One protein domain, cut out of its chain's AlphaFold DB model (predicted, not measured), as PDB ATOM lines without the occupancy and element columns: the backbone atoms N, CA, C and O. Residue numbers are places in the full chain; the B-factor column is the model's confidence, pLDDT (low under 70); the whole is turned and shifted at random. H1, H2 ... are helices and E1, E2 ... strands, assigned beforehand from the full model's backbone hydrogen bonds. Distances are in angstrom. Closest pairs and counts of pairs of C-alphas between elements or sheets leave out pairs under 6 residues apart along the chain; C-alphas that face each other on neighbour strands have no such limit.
ATOM      1  N   VAL A  23      34.521  21.249  21.117       74.62
ATOM      2  CA  VAL A  23      34.951  20.146  20.239       74.62
ATOM      3  C   VAL A  23      34.505  18.795  20.803       74.62
ATOM      4  O   VAL A  23      34.140  18.697  21.974       74.62
ATOM      5  N   ASN A  24      34.526  17.734  19.998       75.50
ATOM      6  CA  ASN A  24      34.339  16.368  20.500       75.50
ATOM      7  C   ASN A  24      35.721  15.778  20.801       75.50
ATOM      8  O   ASN A  24      36.608  15.868  19.955       75.50
ATOM      9  N   VAL A  25      35.904  15.174  21.975       83.25
ATOM     10  CA  VAL A  25      37.143  14.468  22.336       83.25
ATOM     11  C   VAL A  25      36.829  13.044  22.770       83.25
ATOM     12  O   VAL A  25      35.928  12.819  23.579       83.25
ATOM     13  N   TYR A  26      37.606  12.100  22.260       86.12
ATOM     14  CA  TYR A  26      37.793  10.794  22.870       86.12
ATOM     15  C   TYR A  26      39.063  10.802  23.731       86.12
ATOM     16  O   TYR A  26      39.990  11.573  23.484       86.12
ATOM     17  N   GLY A  27      39.116   9.943  24.747       87.94
ATOM     18  CA  GLY A  27      40.337   9.725  25.520       87.94
ATOM     19  C   GLY A  27      40.218   8.597  26.538       87.94
ATOM     20  O   GLY A  27      39.153   8.361  27.108       87.94
ATOM     21  N   VAL A  28      41.336   7.918  26.775       89.00
ATOM     22  CA  VAL A  28      41.519   6.877  27.794       89.00
ATOM     23  C   VAL A  28      41.661   7.546  29.158       89.00
ATOM     24  O   VAL A  28      42.493   8.439  29.330       89.00
ATOM     25  N   VAL A  29      40.863   7.132  30.140       86.31
ATOM     26  CA  VAL A  29      40.903   7.669  31.504       86.31
ATOM     27  C   VAL A  29      42.135   7.136  32.232       86.31
ATOM     28  O   VAL A  29      42.207   5.957  32.559       86.31
ATOM     29  N   VAL A  30      43.087   8.020  32.542       85.19
ATOM     30  CA  VAL A  30      44.300   7.692  33.318       85.19
ATOM     31  C   VAL A  30      44.155   7.999  34.815       85.19
ATOM     32  O   VAL A  30      44.972   7.567  35.621       85.19
ATOM     33  N   PHE A  31      43.127   8.763  35.200       81.62
ATOM     34  CA  PHE A  31      42.724   9.021  36.588       81.62
ATOM     35  C   PHE A  31      41.299   9.585  36.609       81.62
ATOM     36  O   PHE A  31      40.964  10.419  35.769       81.62
ATOM     37  N   PHE A  32      40.474   9.220  37.588       81.19
ATOM     38  CA  PHE A  32      39.158   9.835  37.794       81.19
ATOM     39  C   PHE A  32      38.749   9.840  39.266       81.19
ATOM     40  O   PHE A  32      39.307   9.101  40.072       81.19
ATOM     41  N   LYS A  33      37.774  10.680  39.607       80.12
ATOM     42  CA  LYS A  33      37.026  10.660  40.867       80.12
ATOM     43  C   LYS A  33      35.572  10.307  40.568       80.12
ATOM     44  O   LYS A  33      35.042  10.759  39.552       80.12
ATOM     45  N   GLN A  34      34.923   9.573  41.469       74.75
ATOM     46  CA  GLN A  34      33.471   9.377  41.400       74.75
ATOM     47  C   GLN A  34      32.726  10.721  41.539       74.75
ATOM     48  O   GLN A  34      33.294  11.652  42.120       74.75
ATOM     49  N   PRO A  35      31.478  10.849  41.039       80.31
ATOM     50  CA  PRO A  35      30.705  12.083  41.159       80.31
ATOM     51  C   PRO A  35      30.494  12.454  42.632       80.31
ATOM     52  O   PRO A  35      29.870  11.703  43.378       80.31
ATOM     53  N   PHE A  36      31.003  13.611  43.048       75.25
ATOM     54  CA  PHE A  36      30.972  14.070  44.437       75.25
ATOM     55  C   PHE A  36      30.244  15.406  44.568       75.25
ATOM     56  O   PHE A  36      30.212  16.209  43.634       75.25
ATOM     57  N   LYS A  37      29.656  15.674  45.737       79.31
ATOM     58  CA  LYS A  37      28.954  16.937  45.988       79.31
ATOM     59  C   LYS A  37      29.952  18.098  45.995       79.31
ATOM     60  O   LYS A  37      30.902  18.097  46.776       79.31
ATOM     61  N   SER A  38      29.758  19.077  45.110       80.50
ATOM     62  CA  SER A  38      30.573  20.294  45.111       80.50
ATOM     63  C   SER A  38      30.133  21.258  46.226       80.50
ATOM     64  O   SER A  38      29.208  20.975  46.985       80.50
ATOM     65  N   ARG A  39      30.784  22.426  46.327       79.31
ATOM     66  CA  ARG A  39      30.309  23.530  47.185       79.31
ATOM     67  C   ARG A  39      29.112  24.295  46.590       79.31
ATOM     68  O   ARG A  39      28.562  25.148  47.276       79.31
ATOM     69  N   GLY A  40      28.747  24.029  45.333       79.88
ATOM     70  CA  GLY A  40      27.582  24.611  44.659       79.88
ATOM     71  C   GLY A  40      26.378  23.663  44.632       79.88
ATOM     72  O   GLY A  40      26.307  22.698  45.390       79.88
ATOM     73  N   SER A  41      25.441  23.926  43.718       78.62
ATOM     74  CA  SER A  41      24.258  23.088  43.463       78.62
ATOM     75  C   SER A  41      24.586  21.698  42.906       78.62
ATOM     76  O   SER A  41      23.843  20.745  43.132       78.62
ATOM     77  N   ASP A  42      25.684  21.588  42.161       81.88
ATOM     78  CA  ASP A  42      25.925  20.473  41.249       81.88
ATOM     79  C   ASP A  42      26.877  19.418  41.828       81.88
ATOM     80  O   ASP A  42      27.795  19.717  42.602       81.88
ATOM     81  N   LEU A  43      26.705  18.169  41.386       81.19
ATOM     82  CA  LEU A  43      27.731  17.141  41.540       81.19
ATOM     83  C   LEU A  43      28.881  17.435  40.570       81.19
ATOM     84  O   LEU A  43      28.654  17.874  39.440       81.19
ATOM     85  N   CYS A  44      30.108  17.157  41.000       83.31
ATOM     86  CA  CYS A  44      31.321  17.286  40.206       83.31
ATOM     87  C   CYS A  44      31.941  15.906  39.947       83.31
ATOM     88  O   CYS A  44      32.158  15.149  40.889       83.31
ATOM     89  N   SER A  45      32.288  15.606  38.695       81.88
ATOM     90  CA  SER A  45      33.228  14.529  38.358       81.88
ATOM     91  C   SER A  45      34.529  15.137  37.846       81.88
ATOM     92  O   SER A  45      34.518  15.947  36.919       81.88
ATOM     93  N   PHE A  46      35.653  14.722  38.428       83.19
ATOM     94  CA  PHE A  46      36.993  15.059  37.944       83.19
ATOM     95  C   PHE A  46      37.572  13.858  37.207       83.19
ATOM     96  O   PHE A  46      37.548  12.748  37.736       83.19
ATOM     97  N   LEU A  47      38.166  14.074  36.037       85.44
ATOM     98  CA  LEU A  47      38.916  13.041  35.323       85.44
ATOM     99  C   LEU A  47      40.123  13.622  34.588       85.44
ATOM    100  O   LEU A  47      40.162  14.805  34.259       85.44
ATOM    101  N   LYS A  48      41.122  12.782  34.338       85.12
ATOM    102  CA  LYS A  48      42.275  13.060  33.486       85.12
ATOM    103  C   LYS A  48      42.308  12.000  32.390       85.12
ATOM    104  O   LYS A  48      42.282  10.808  32.692       85.12
ATOM    105  N   ILE A  49      42.349  12.449  31.142       87.94
ATOM    106  CA  ILE A  49      42.332  11.608  29.941       87.94
ATOM    107  C   ILE A  49      43.599  11.794  29.115       87.94
ATOM    108  O   ILE A  49      44.242  12.842  29.187       87.94
ATOM    109  N   SER A  50      43.943  10.771  28.338       88.44
ATOM    110  CA  SER A  50      45.045  10.777  27.379       88.44
ATOM    111  C   SER A  50      44.630  10.060  26.088       88.44
ATOM    112  O   SER A  50      43.745   9.206  26.111       88.44
ATOM    113  N   ASP A  51      45.242  10.419  24.966       88.31
ATOM    114  CA  ASP A  51      44.994   9.865  23.629       88.31
ATOM    115  C   ASP A  51      46.336   9.638  22.913       88.31
ATOM    116  O   ASP A  51      47.399   9.887  23.489       88.31
ATOM    117  N   GLN A  52      46.314   9.236  21.639       89.06
ATOM    118  CA  GLN A  52      47.530   8.933  20.875       89.06
ATOM    119  C   GLN A  52      48.562  10.082  20.822       89.06
ATOM    120  O   GLN A  52      49.737   9.807  20.580       89.06
ATOM    121  N   SER A  53      48.183  11.341  21.104       85.19
ATOM    122  CA  SER A  53      49.127  12.468  21.219       85.19
ATOM    123  C   SER A  53      50.018  12.411  22.473       85.19
ATOM    124  O   SER A  53      50.997  13.147  22.573       85.19
ATOM    125  N   GLY A  54      49.683  11.563  23.453       81.56
ATOM    126  CA  GLY A  54      50.372  11.447  24.741       81.56
ATOM    127  C   GLY A  54      50.071  12.574  25.737       81.56
ATOM    128  O   GLY A  54      50.496  12.490  26.892       81.56
ATOM    129  N   GLN A  55      49.321  13.604  25.336       83.38
ATOM    130  CA  GLN A  55      48.911  14.696  26.221       83.38
ATOM    131  C   GLN A  55      47.929  14.219  27.293       83.38
ATOM    132  O   GLN A  55      47.174  13.268  27.087       83.38
ATOM    133  N   LYS A  56      47.935  14.872  28.463       84.00
ATOM    134  CA  LYS A  56      47.139  14.462  29.633       84.00
ATOM    135  C   LYS A  56      46.233  15.598  30.106       84.00
ATOM    136  O   LYS A  56      46.624  16.413  30.940       84.00
ATOM    137  N   VAL A  57      45.010  15.632  29.582       84.19
ATOM    138  CA  VAL A  57      44.036  16.715  29.792       84.19
ATOM    139  C   VAL A  57      43.159  16.416  31.004       84.19
ATOM    140  O   VAL A  57      42.571  15.341  31.100       84.19
ATOM    141  N   SER A  58      43.048  17.373  31.928       83.50
ATOM    142  CA  SER A  58      42.122  17.292  33.064       83.50
ATOM    143  C   SER A  58      40.791  17.974  32.754       83.50
ATOM    144  O   SER A  58      40.749  19.122  32.323       83.50
ATOM    145  N   CYS A  59      39.699  17.263  33.022       80.25
ATOM    146  CA  CYS A  59      38.325  17.675  32.780       80.25
ATOM    147  C   CYS A  59      37.555  17.725  34.106       80.25
ATOM    148  O   CYS A  59      37.528  16.739  34.847       80.25
ATOM    149  N   ASN A  60      36.877  18.844  34.362       81.62
ATOM    150  CA  ASN A  60      35.829  18.945  35.377       81.62
ATOM    151  C   ASN A  60      34.466  18.863  34.684       81.62
ATOM    152  O   ASN A  60      34.247  19.527  33.670       81.62
ATOM    153  N   ILE A  61      33.556  18.061  35.228       79.31
ATOM    154  CA  ILE A  61      32.180  17.912  34.748       79.31
ATOM    155  C   ILE A  61      31.256  18.298  35.891       79.31
ATOM    156  O   ILE A  61      31.362  17.726  36.974       79.31
ATOM    157  N   PHE A  62      30.342  19.232  35.644       82.06
ATOM    158  CA  PHE A  62      29.327  19.651  36.605       82.06
ATOM    159  C   PHE A  62      27.943  19.257  36.092       82.06
ATOM    160  O   PHE A  62      27.610  19.503  34.931       82.06
ATOM    161  N   SER A  63      27.156  18.594  36.937       79.75
ATOM    162  CA  SER A  63      25.729  18.386  36.688       79.75
ATOM    163  C   SER A  63      25.005  18.027  37.980       79.75
ATOM    164  O   SER A  63      25.451  17.142  38.710       79.75
ATOM    165  N   ALA A  64      23.850  18.639  38.230       79.38
ATOM    166  CA  ALA A  64      22.960  18.273  39.334       79.38
ATOM    167  C   ALA A  64      22.380  16.843  39.229       79.38
ATOM    168  O   ALA A  64      21.960  16.278  40.235       79.38
ATOM    169  N   LYS A  65      22.358  16.243  38.028       77.25
ATOM    170  CA  LYS A  65      21.833  14.888  37.782       77.25
ATOM    171  C   LYS A  65      22.958  13.839  37.773       77.25
ATOM    172  O   LYS A  65      23.812  13.927  36.885       77.25
ATOM    173  N   PRO A  66      22.994  12.854  38.696       72.38
ATOM    174  CA  PRO A  66      24.088  11.880  38.783       72.38
ATOM    175  C   PRO A  66      24.194  10.983  37.542       72.38
ATOM    176  O   PRO A  66      25.290  10.570  37.177       72.38
ATOM    177  N   GLU A  67      23.081  10.732  36.853       74.94
ATOM    178  CA  GLU A  67      22.997   9.852  35.683       74.94
ATOM    179  C   GLU A  67      23.603  10.495  34.420       74.94
ATOM    180  O   GLU A  67      23.946   9.802  33.463       74.94
ATOM    181  N   ARG A  68      23.790  11.826  34.436       74.81
ATOM    182  CA  ARG A  68      24.503  12.582  33.392       74.81
ATOM    183  C   ARG A  68      26.026  12.569  33.553       74.81
ATOM    184  O   ARG A  68      26.713  13.069  32.667       74.81
ATOM    185  N   HIS A  69      26.570  12.041  34.652       78.19
ATOM    186  CA  HIS A  69      28.020  11.901  34.830       78.19
ATOM    187  C   HIS A  69      28.530  10.599  34.193       78.19
ATOM    188  O   HIS A  69      27.821   9.592  34.215       78.19
ATOM    189  N   PRO A  70      29.761  10.572  33.650       78.50
ATOM    190  CA  PRO A  70      30.266   9.414  32.919       78.50
ATOM    191  C   PRO A  70      30.390   8.166  33.811       78.50
ATOM    192  O   PRO A  70      30.868   8.209  34.955       78.50
ATOM    193  N   GLN A  71      29.975   7.026  33.260       77.12
ATOM    194  CA  GLN A  71      29.965   5.719  33.925       77.12
ATOM    195  C   GLN A  71      31.320   5.004  33.776       77.12
ATOM    196  O   GLN A  71      31.432   3.920  33.210       77.12
ATOM    197  N   ILE A  72      32.364   5.673  34.265       77.81
ATOM    198  CA  ILE A  72      33.717   5.129  34.425       77.81
ATOM    199  C   ILE A  72      33.727   4.190  35.636       77.81
ATOM    200  O   ILE A  72      33.267   4.579  36.718       77.81
ATOM    201  N   PHE A  73      34.270   2.986  35.474       72.81
ATOM    202  CA  PHE A  73      34.430   2.022  36.567       72.81
ATOM    203  C   PHE A  73      35.904   1.776  36.897       72.81
ATOM    204  O   PHE A  73      36.250   1.652  38.069       72.81
ATOM    205  N   GLN A  74      36.777   1.814  35.892       71.81
ATOM    206  CA  GLN A  74      38.205   1.526  36.029       71.81
ATOM    207  C   GLN A  74      39.074   2.567  35.313       71.81
ATOM    208  O   GLN A  74      38.634   3.284  34.412       71.81
ATOM    209  N   ILE A  75      40.344   2.631  35.708       80.06
ATOM    210  CA  ILE A  75      41.379   3.307  34.923       80.06
ATOM    211  C   ILE A  75      41.610   2.478  33.649       80.06
ATOM    212  O   ILE A  75      41.629   1.254  33.705       80.06
ATOM    213  N   GLY A  76      41.726   3.138  32.498       81.00
ATOM    214  CA  GLY A  76      41.743   2.498  31.178       81.00
ATOM    215  C   GLY A  76      40.405   2.531  30.430       81.00
ATOM    216  O   GLY A  76      40.416   2.434  29.205       81.00
ATOM    217  N   ASP A  77      39.265   2.741  31.105       82.69
ATOM    218  CA  ASP A  77      37.991   3.009  30.414       82.69
ATOM    219  C   ASP A  77      38.115   4.250  29.508       82.69
ATOM    220  O   ASP A  77      38.804   5.220  29.832       82.69
ATOM    221  N   ILE A  78      37.432   4.237  28.364       85.75
ATOM    222  CA  ILE A  78      37.468   5.328  27.377       85.75
ATOM    223  C   ILE A  78      36.238   6.213  27.559       85.75
ATOM    224  O   ILE A  78      35.146   5.711  27.808       85.75
ATOM    225  N   VAL A  79      36.382   7.528  27.395       84.38
ATOM    226  CA  VAL A  79      35.244   8.458  27.352       84.38
ATOM    227  C   VAL A  79      35.175   9.209  26.027       84.38
ATOM    228  O   VAL A  79      36.179   9.749  25.569       84.38
ATOM    229  N   ASN A  80      33.974   9.290  25.448       74.38
ATOM    230  CA  ASN A  80      33.601  10.322  24.477       74.38
ATOM    231  C   ASN A  80      33.019  11.498  25.264       74.38
ATOM    232  O   ASN A  80      32.133  11.298  26.098       74.38
ATOM    233  N   ARG A  81      33.490  12.717  25.008       64.94
ATOM    234  CA  ARG A  81      32.998  13.950  25.625       64.94
ATOM    235  C   ARG A  81      32.749  15.012  24.555       64.94
ATOM    236  O   ARG A  81      33.669  15.399  23.835       64.94
ATOM    237  N   LYS A  82      31.556  15.624  24.573       54.75
ATOM    238  CA  LYS A  82      31.384  16.982  24.030       54.75
ATOM    239  C   LYS A  82      32.068  17.971  24.970       54.75
ATOM    240  O   LYS A  82      31.597  18.258  26.073       54.75
ATOM    241  N   ALA A  83      33.258  18.396  24.564       47.22
ATOM    242  CA  ALA A  83      34.200  19.178  25.337       47.22
ATOM    243  C   ALA A  83      34.216  20.628  24.857       47.22
ATOM    244  O   ALA A  83      35.002  21.024  23.998       47.22
ATOM    245  N   ALA A  84      33.411  21.455  25.514       42.62
ATOM    246  CA  ALA A  84      33.828  22.827  25.725       42.62
ATOM    247  C   ALA A  84      35.160  22.827  26.496       42.62
ATOM    248  O   ALA A  84      35.276  22.199  27.557       42.62
ATOM    249  N   VAL A  85      36.167  23.511  25.954       40.62
ATOM    250  CA  VAL A  85      37.483  23.651  26.592       40.62
ATOM    251  C   VAL A  85      37.400  24.615  27.786       40.62
ATOM    252  O   VAL A  85      38.163  24.459  28.733       40.62
ATOM    253  N   ILE A  86      36.452  25.571  27.777       37.97
ATOM    254  CA  ILE A  86      36.288  26.590  28.841       37.97
ATOM    255  C   ILE A  86      34.824  26.807  29.312       37.97
ATOM    256  O   ILE A  86      34.625  27.304  30.417       37.97
ATOM    257  N   THR A  87      33.781  26.434  28.553       33.12
ATOM    258  CA  THR A  87      32.379  26.804  28.883       33.12
ATOM    259  C   THR A  87      31.557  25.709  29.589       33.12
ATOM    260  O   THR A  87      31.834  24.515  29.493       33.12
ATOM    261  N   THR A  88      30.528  26.133  30.331       32.97
ATOM    262  CA  THR A  88      29.728  25.320  31.272       32.97
ATOM    263  C   THR A  88      28.417  24.753  30.707       32.97
ATOM    264  O   THR A  88      27.666  24.109  31.440       32.97
ATOM    265  N   TYR A  89      28.117  24.960  29.421       34.62
ATOM    266  CA  TYR A  89      26.821  24.627  28.814       34.62
ATOM    267  C   TYR A  89      26.927  23.518  27.754       34.62
ATOM    268  O   TYR A  89      27.887  23.465  26.993       34.62
ATOM    269  N   GLY A  90      25.904  22.655  27.671       49.62
ATOM    270  CA  GLY A  90      25.764  21.671  26.583       49.62
ATOM    271  C   GLY A  90      26.571  20.373  26.738       49.62
ATOM    272  O   GLY A  90      27.114  19.868  25.758       49.62
ATOM    273  N   PHE A  91      26.660  19.816  27.949       58.72
ATOM    274  CA  PHE A  91      27.432  18.597  28.211       58.72
ATOM    275  C   PHE A  91      26.698  17.291  27.850       58.72
ATOM    276  O   PHE A  91      25.543  17.081  28.222       58.72
ATOM    277  N   SER A  92      27.434  16.372  27.222       57.66
ATOM    278  CA  SER A  92      27.169  14.930  27.228       57.66
ATOM    279  C   SER A  92      28.504  14.183  27.201       57.66
ATOM    280  O   SER A  92      29.438  14.614  26.511       57.66
ATOM    281  N   ALA A  93      28.590  13.071  27.932       68.38
ATOM    282  CA  ALA A  93      29.680  12.114  27.811       68.38
ATOM    283  C   ALA A  93      29.169  10.677  27.913       68.38
ATOM    284  O   ALA A  93      28.247  10.387  28.675       68.38
ATOM    285  N   LEU A  94      29.817   9.792  27.165       75.56
ATOM    286  CA  LEU A  94      29.600   8.348  27.168       75.56
ATOM    287  C   LEU A  94      30.897   7.686  27.635       75.56
ATOM    288  O   LEU A  94      31.975   8.129  27.234       75.56
ATOM    289  N   ALA A  95      30.806   6.649  28.466       81.94
ATOM    290  CA  ALA A  95      31.956   5.829  28.843       81.94
ATOM    291  C   ALA A  95      31.903   4.472  28.127       81.94
ATOM    292  O   ALA A  95      30.827   3.933  27.899       81.94
ATOM    293  N   PHE A  96      33.054   3.903  27.791       83.88
ATOM    294  CA  PHE A  96      33.200   2.629  27.091       83.88
ATOM    295  C   PHE A  96      34.207   1.759  27.840       83.88
ATOM    296  O   PHE A  96      35.149   2.280  28.442       83.88
ATOM    297  N   SER A  97      34.047   0.435  27.764       81.75
ATOM    298  CA  SER A  97      35.025  -0.485  28.355       81.75
ATOM    299  C   SER A  97      36.408  -0.289  27.732       81.75
ATOM    300  O   SER A  97      36.529  -0.304  26.504       81.75
ATOM    301  N   GLY A  98      37.438  -0.146  28.567       81.81
ATOM    302  CA  GLY A  98      38.841  -0.083  28.136       81.81
ATOM    303  C   GLY A  98      39.405  -1.404  27.598       81.81
ATOM    304  O   GLY A  98      40.434  -1.410  26.929       81.81
ATOM    305  N   THR A  99      38.735  -2.527  27.867       81.50
ATOM    306  CA  THR A  99      39.218  -3.870  27.524       81.50
ATOM    307  C   THR A  99      39.287  -4.089  26.008       81.50
ATOM    308  O   THR A  99      38.296  -3.910  25.294       81.50
ATOM    309  N   VAL A 100      40.449  -4.527  25.513       82.12
ATOM    310  CA  VAL A 100      40.639  -4.952  24.116       82.12
ATOM    311  C   VAL A 100      39.699  -6.123  23.802       82.12
ATOM    312  O   VAL A 100      39.584  -7.054  24.593       82.12
ATOM    313  N   GLY A 101      39.009  -6.068  22.661       77.81
ATOM    314  CA  GLY A 101      38.071  -7.113  22.227       77.81
ATOM    315  C   GLY A 101      36.689  -7.105  22.899       77.81
ATOM    316  O   GLY A 101      35.828  -7.867  22.475       77.81
ATOM    317  N   ALA A 102      36.434  -6.245  23.893       78.50
ATOM    318  CA  ALA A 102      35.080  -6.057  24.423       78.50
ATOM    319  C   ALA A 102      34.161  -5.359  23.400       78.50
ATOM    320  O   ALA A 102      34.633  -4.670  22.493       78.50
ATOM    321  N   GLU A 103      32.844  -5.457  23.569       80.00
ATOM    322  CA  GLU A 103      31.892  -4.756  22.700       80.00
ATOM    323  C   GLU A 103      32.038  -3.221  22.810       80.00
ATOM    324  O   GLU A 103      32.512  -2.692  23.826       80.00
ATOM    325  N   VAL A 104      31.691  -2.482  21.751       80.62
ATOM    326  CA  VAL A 104      31.785  -1.009  21.715       80.62
ATOM    327  C   VAL A 104      30.419  -0.390  21.997       80.62
ATOM    328  O   VAL A 104      29.854   0.296  21.150       80.62
ATOM    329  N   GLU A 105      29.897  -0.631  23.200       78.75
ATOM    330  CA  GLU A 105      28.613  -0.079  23.643       78.75
ATOM    331  C   GLU A 105      28.772   0.996  24.741       78.75
ATOM    332  O   GLU A 105      29.697   0.915  25.564       78.75
ATOM    333  N   PRO A 106      27.921   2.046  24.747       76.62
ATOM    334  CA  PRO A 106      28.125   3.235  25.566       76.62
ATOM    335  C   PRO A 106      27.407   3.155  26.923       76.62
ATOM    336  O   PRO A 106      26.182   3.146  27.018       76.62
ATOM    337  N   ARG A 107      28.180   3.215  28.007       75.62
ATOM    338  CA  ARG A 107      27.702   3.295  29.394       75.62
ATOM    339  C   ARG A 107      27.242   4.729  29.721       75.62
ATOM    340  O   ARG A 107      28.071   5.630  29.896       75.62
ATOM    341  N   GLY A 108      25.929   4.956  29.812       61.44
ATOM    342  CA  GLY A 108      25.331   6.239  30.217       61.44
ATOM    343  C   GLY A 108      23.829   6.340  29.922       61.44
ATOM    344  O   GLY A 108      23.341   5.724  28.985       61.44
ATOM    345  N   SER A 109      23.080   7.151  30.683       46.62
ATOM    346  CA  SER A 109      21.616   7.301  30.517       46.62
ATOM    347  C   SER A 109      21.210   8.471  29.599       46.62
ATOM    348  O   SER A 109      20.235   9.184  29.862       46.62
ATOM    349  N   GLY A 110      21.999   8.744  28.559       50.75
ATOM    350  CA  GLY A 110      21.621   9.697  27.514       50.75
ATOM    351  C   GLY A 110      20.675   9.052  26.493       50.75
ATOM    352  O   GLY A 110      20.652   7.828  26.391       50.75
ATOM    353  N   PRO A 111      19.921   9.832  25.694       46.53
ATOM    354  CA  PRO A 111      19.295   9.282  24.495       46.53
ATOM    355  C   PRO A 111      20.399   8.726  23.589       46.53
ATOM    356  O   PRO A 111      21.325   9.458  23.224       46.53
ATOM    357  N   THR A 112      20.326   7.436  23.266       47.78
ATOM    358  CA  THR A 112      21.403   6.697  22.597       47.78
ATOM    359  C   THR A 112      21.603   7.207  21.170       47.78
ATOM    360  O   THR A 112      20.973   6.737  20.221       47.78
ATOM    361  N   ARG A 113      22.489   8.198  20.998       55.12
ATOM    362  CA  ARG A 113      22.996   8.585  19.677       55.12
ATOM    363  C   ARG A 113      23.618   7.332  19.071       55.12
ATOM    364  O   ARG A 113      24.552   6.790  19.655       55.12
ATOM    365  N   ARG A 114      23.093   6.885  17.924       60.59
ATOM    366  CA  ARG A 114      23.662   5.759  17.173       60.59
ATOM    367  C   ARG A 114      25.152   6.027  16.979       60.59
ATOM    368  O   ARG A 114      25.507   7.069  16.422       60.59
ATOM    369  N   LEU A 115      25.992   5.127  17.483       70.50
ATOM    370  CA  LEU A 115      27.432   5.199  17.271       70.50
ATOM    371  C   LEU A 115      27.690   5.073  15.771       70.50
ATOM    372  O   LEU A 115      27.126   4.194  15.116       70.50
ATOM    373  N   SER A 116      28.502   5.973  15.226       77.56
ATOM    374  CA  SER A 116      29.000   5.822  13.864       77.56
ATOM    375  C   SER A 116      30.100   4.760  13.818       77.56
ATOM    376  O   SER A 116      30.694   4.413  14.841       77.56
ATOM    377  N   GLU A 117      30.412   4.263  12.624       81.88
ATOM    378  CA  GLU A 117      31.531   3.329  12.470       81.88
ATOM    379  C   GLU A 117      32.873   3.992  12.832       81.88
ATOM    380  O   GLU A 117      33.754   3.352  13.396       81.88
ATOM    381  N   GLU A 118      32.987   5.309  12.634       81.50
ATOM    382  CA  GLU A 118      34.138   6.100  13.080       81.50
ATOM    383  C   GLU A 118      34.214   6.191  14.618       81.50
ATOM    384  O   GLU A 118      35.291   6.032  15.185       81.50
ATOM    385  N   ASP A 119      33.082   6.343  15.326       81.00
ATOM    386  CA  ASP A 119      33.050   6.253  16.798       81.00
ATOM    387  C   ASP A 119      33.567   4.882  17.281       81.00
ATOM    388  O   ASP A 119      34.378   4.806  18.209       81.00
ATOM    389  N   ARG A 120      33.137   3.790  16.628       84.88
ATOM    390  CA  ARG A 120      33.573   2.422  16.964       84.88
ATOM    391  C   ARG A 120      35.046   2.179  16.655       84.88
ATOM    392  O   ARG A 120      35.757   1.568  17.462       84.88
ATOM    393  N   ARG A 121      35.523   2.711  15.532       88.25
ATOM    394  CA  ARG A 121      36.929   2.702  15.135       88.25
ATOM    395  C   ARG A 121      37.806   3.434  16.151       88.25
ATOM    396  O   ARG A 121      38.753   2.834  16.652       88.25
ATOM    397  N   ILE A 122      37.472   4.676  16.513       86.12
ATOM    398  CA  ILE A 122      38.252   5.494  17.459       86.12
ATOM    399  C   ILE A 122      38.373   4.803  18.826       86.12
ATOM    400  O   ILE A 122      39.468   4.755  19.390       86.12
ATOM    401  N   VAL A 123      37.291   4.212  19.352       86.75
ATOM    402  CA  VAL A 123      37.352   3.423  20.600       86.75
ATOM    403  C   VAL A 123      38.279   2.214  20.444       86.75
ATOM    404  O   VAL A 123      39.089   1.946  21.331       86.75
ATOM    405  N   THR A 124      38.211   1.500  19.320       88.94
ATOM    406  CA  THR A 124      39.030   0.302  19.071       88.94
ATOM    407  C   THR A 124      40.519   0.638  18.912       88.94
ATOM    408  O   THR A 124      41.365  -0.037  19.501       88.94
ATOM    409  N   GLU A 125      40.856   1.719  18.204       90.19
ATOM    410  CA  GLU A 125      42.232   2.221  18.097       90.19
ATOM    411  C   GLU A 125      42.777   2.689  19.461       90.19
ATOM    412  O   GLU A 125      43.928   2.396  19.797       90.19
ATOM    413  N   LEU A 126      41.956   3.350  20.290       88.56
ATOM    414  CA  LEU A 126      42.350   3.781  21.638       88.56
ATOM    415  C   LEU A 126      42.560   2.616  22.613       88.56
ATOM    416  O   LEU A 126      43.488   2.682  23.417       88.56
ATOM    417  N   ARG A 127      41.763   1.539  22.532       89.69
ATOM    418  CA  ARG A 127      41.975   0.307  23.322       89.69
ATOM    419  C   ARG A 127      43.325  -0.328  23.004       89.69
ATOM    420  O   ARG A 127      44.109  -0.599  23.911       89.69
ATOM    421  N   SER A 128      43.614  -0.515  21.716       88.00
ATOM    422  CA  SER A 128      44.882  -1.083  21.244       88.00
ATOM    423  C   SER A 128      46.081  -0.219  21.649       88.00
ATOM    424  O   SER A 128      47.098  -0.738  22.104       88.00
ATOM    425  N   TRP A 129      45.948   1.108  21.558       88.56
ATOM    426  CA  TRP A 129      46.977   2.053  21.999       88.56
ATOM    427  C   TRP A 129      47.190   2.062  23.523       88.56
ATOM    428  O   TRP A 129      48.331   2.168  23.974       88.56
ATOM    429  N   ALA A 130      46.120   1.930  24.316       85.50
ATOM    430  CA  ALA A 130      46.202   1.854  25.774       85.50
ATOM    431  C   ALA A 130      46.884   0.562  26.244       85.50
ATOM    432  O   ALA A 130      47.735   0.613  27.126       85.50
ATOM    433  N   ALA A 131      46.545  -0.578  25.634       81.38
ATOM    434  CA  ALA A 131      47.129  -1.875  25.966       81.38
ATOM    435  C   ALA A 131      48.614  -1.993  25.574       81.38
ATOM    436  O   ALA A 131      49.359  -2.737  26.204       81.38
ATOM    437  N   GLY A 132      49.062  -1.249  24.559       69.88
ATOM    438  CA  GLY A 132      50.451  -1.242  24.094       69.88
ATOM    439  C   GLY A 132      51.420  -0.359  24.895       69.88
ATOM    440  O   GLY A 132      52.503  -0.071  24.385       69.88
ATOM    441  N   ARG A 133      51.045   0.150  26.083       67.50
ATOM    442  CA  ARG A 133      51.870   1.086  26.873       67.50
ATOM    443  C   ARG A 133      51.630   0.998  28.384       67.50
ATOM    444  O   ARG A 133      50.490   0.920  28.825       67.50
TER     445      ARG A 133
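This is residues 23 to 133 of the 585 residues of the protein "Protection of telomeres protein 1" of Hippocampus comes (UniProt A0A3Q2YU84). A strongly twisted antiparallel sheet of five strands curls round into a partly open, barrel-like trough, with E3 and E2 as one wall and E4 and E5 as the other. E1, bending by 85 degrees at residue 29, runs from one wall to the other, and helix H1 packs over E1 and E4. The printed part has 111 residues with E1, E2, E3, E4, E5 and H1 in that order along the chain, and the sheet's order is E3, E2, E1, E4, E5. The class is mixed, helices and strands, though under half of the residues are in named elements. The whole is compact, with a radius of gyration of the C-alphas of 13.4 A and spans of 40 by 28 by 24 A.

E1, residues 23 to 32, begins with C-alpha 23 at (34.951, 20.146, 20.239) and is 20.8 A long. E2, residues 43 to 50, measures 23.3 A and E3, residues 56 to 63, 22.9 A. E4 is residues 78 to 84, 17.9 A, and E5 is residues 93 to 96, 10.1 A. H1, residues 117 to 131, is 21.3 A long and ends with C-alpha 131 at (47.129, -1.875, 25.966).

E1, E2 and E3 form a meander, each strand the antiparallel neighbour of the one before; with E4, the antiparallel neighbour of E1, they form a Greek key. The pairing of E1 is staggered: residues 23 to 28 pair with E4, where N 25 and O 81 are 2.9 A apart, and residues 28 to 32 pair with E2, where N 30 and O 48 are 2.9 A apart. E2 and E3 are a hairpin, with N 47 and O 59 at 3.0 A. E4 and E5 are a hairpin, with N 80 and O 94 at 2.9 A. The edge strands E3 and E5 are apart. H1 is on the sheet at a height of 9.1 A, over E1 and E4. On the local plane it stands at 28 degrees to E1, only just along the strands. The closest C-alphas of E1 and H1, those of Val 28 and Leu 126, are 6.9 A apart. In H1 every O i to N i+4 pair is within hydrogen-bond range.

The two C-alphas farthest apart, those of Ser 41 and Gly 132, are 40.7 A apart. The printed part has no cut. The links from E3 to E4, residues 64 to 77, and from E5 to H1, residues 97 to 116, are long. The mean pLDDT of the printed part is 75.6; residues 81 to 93, 108 to 114 and 132 to 133 are under 70.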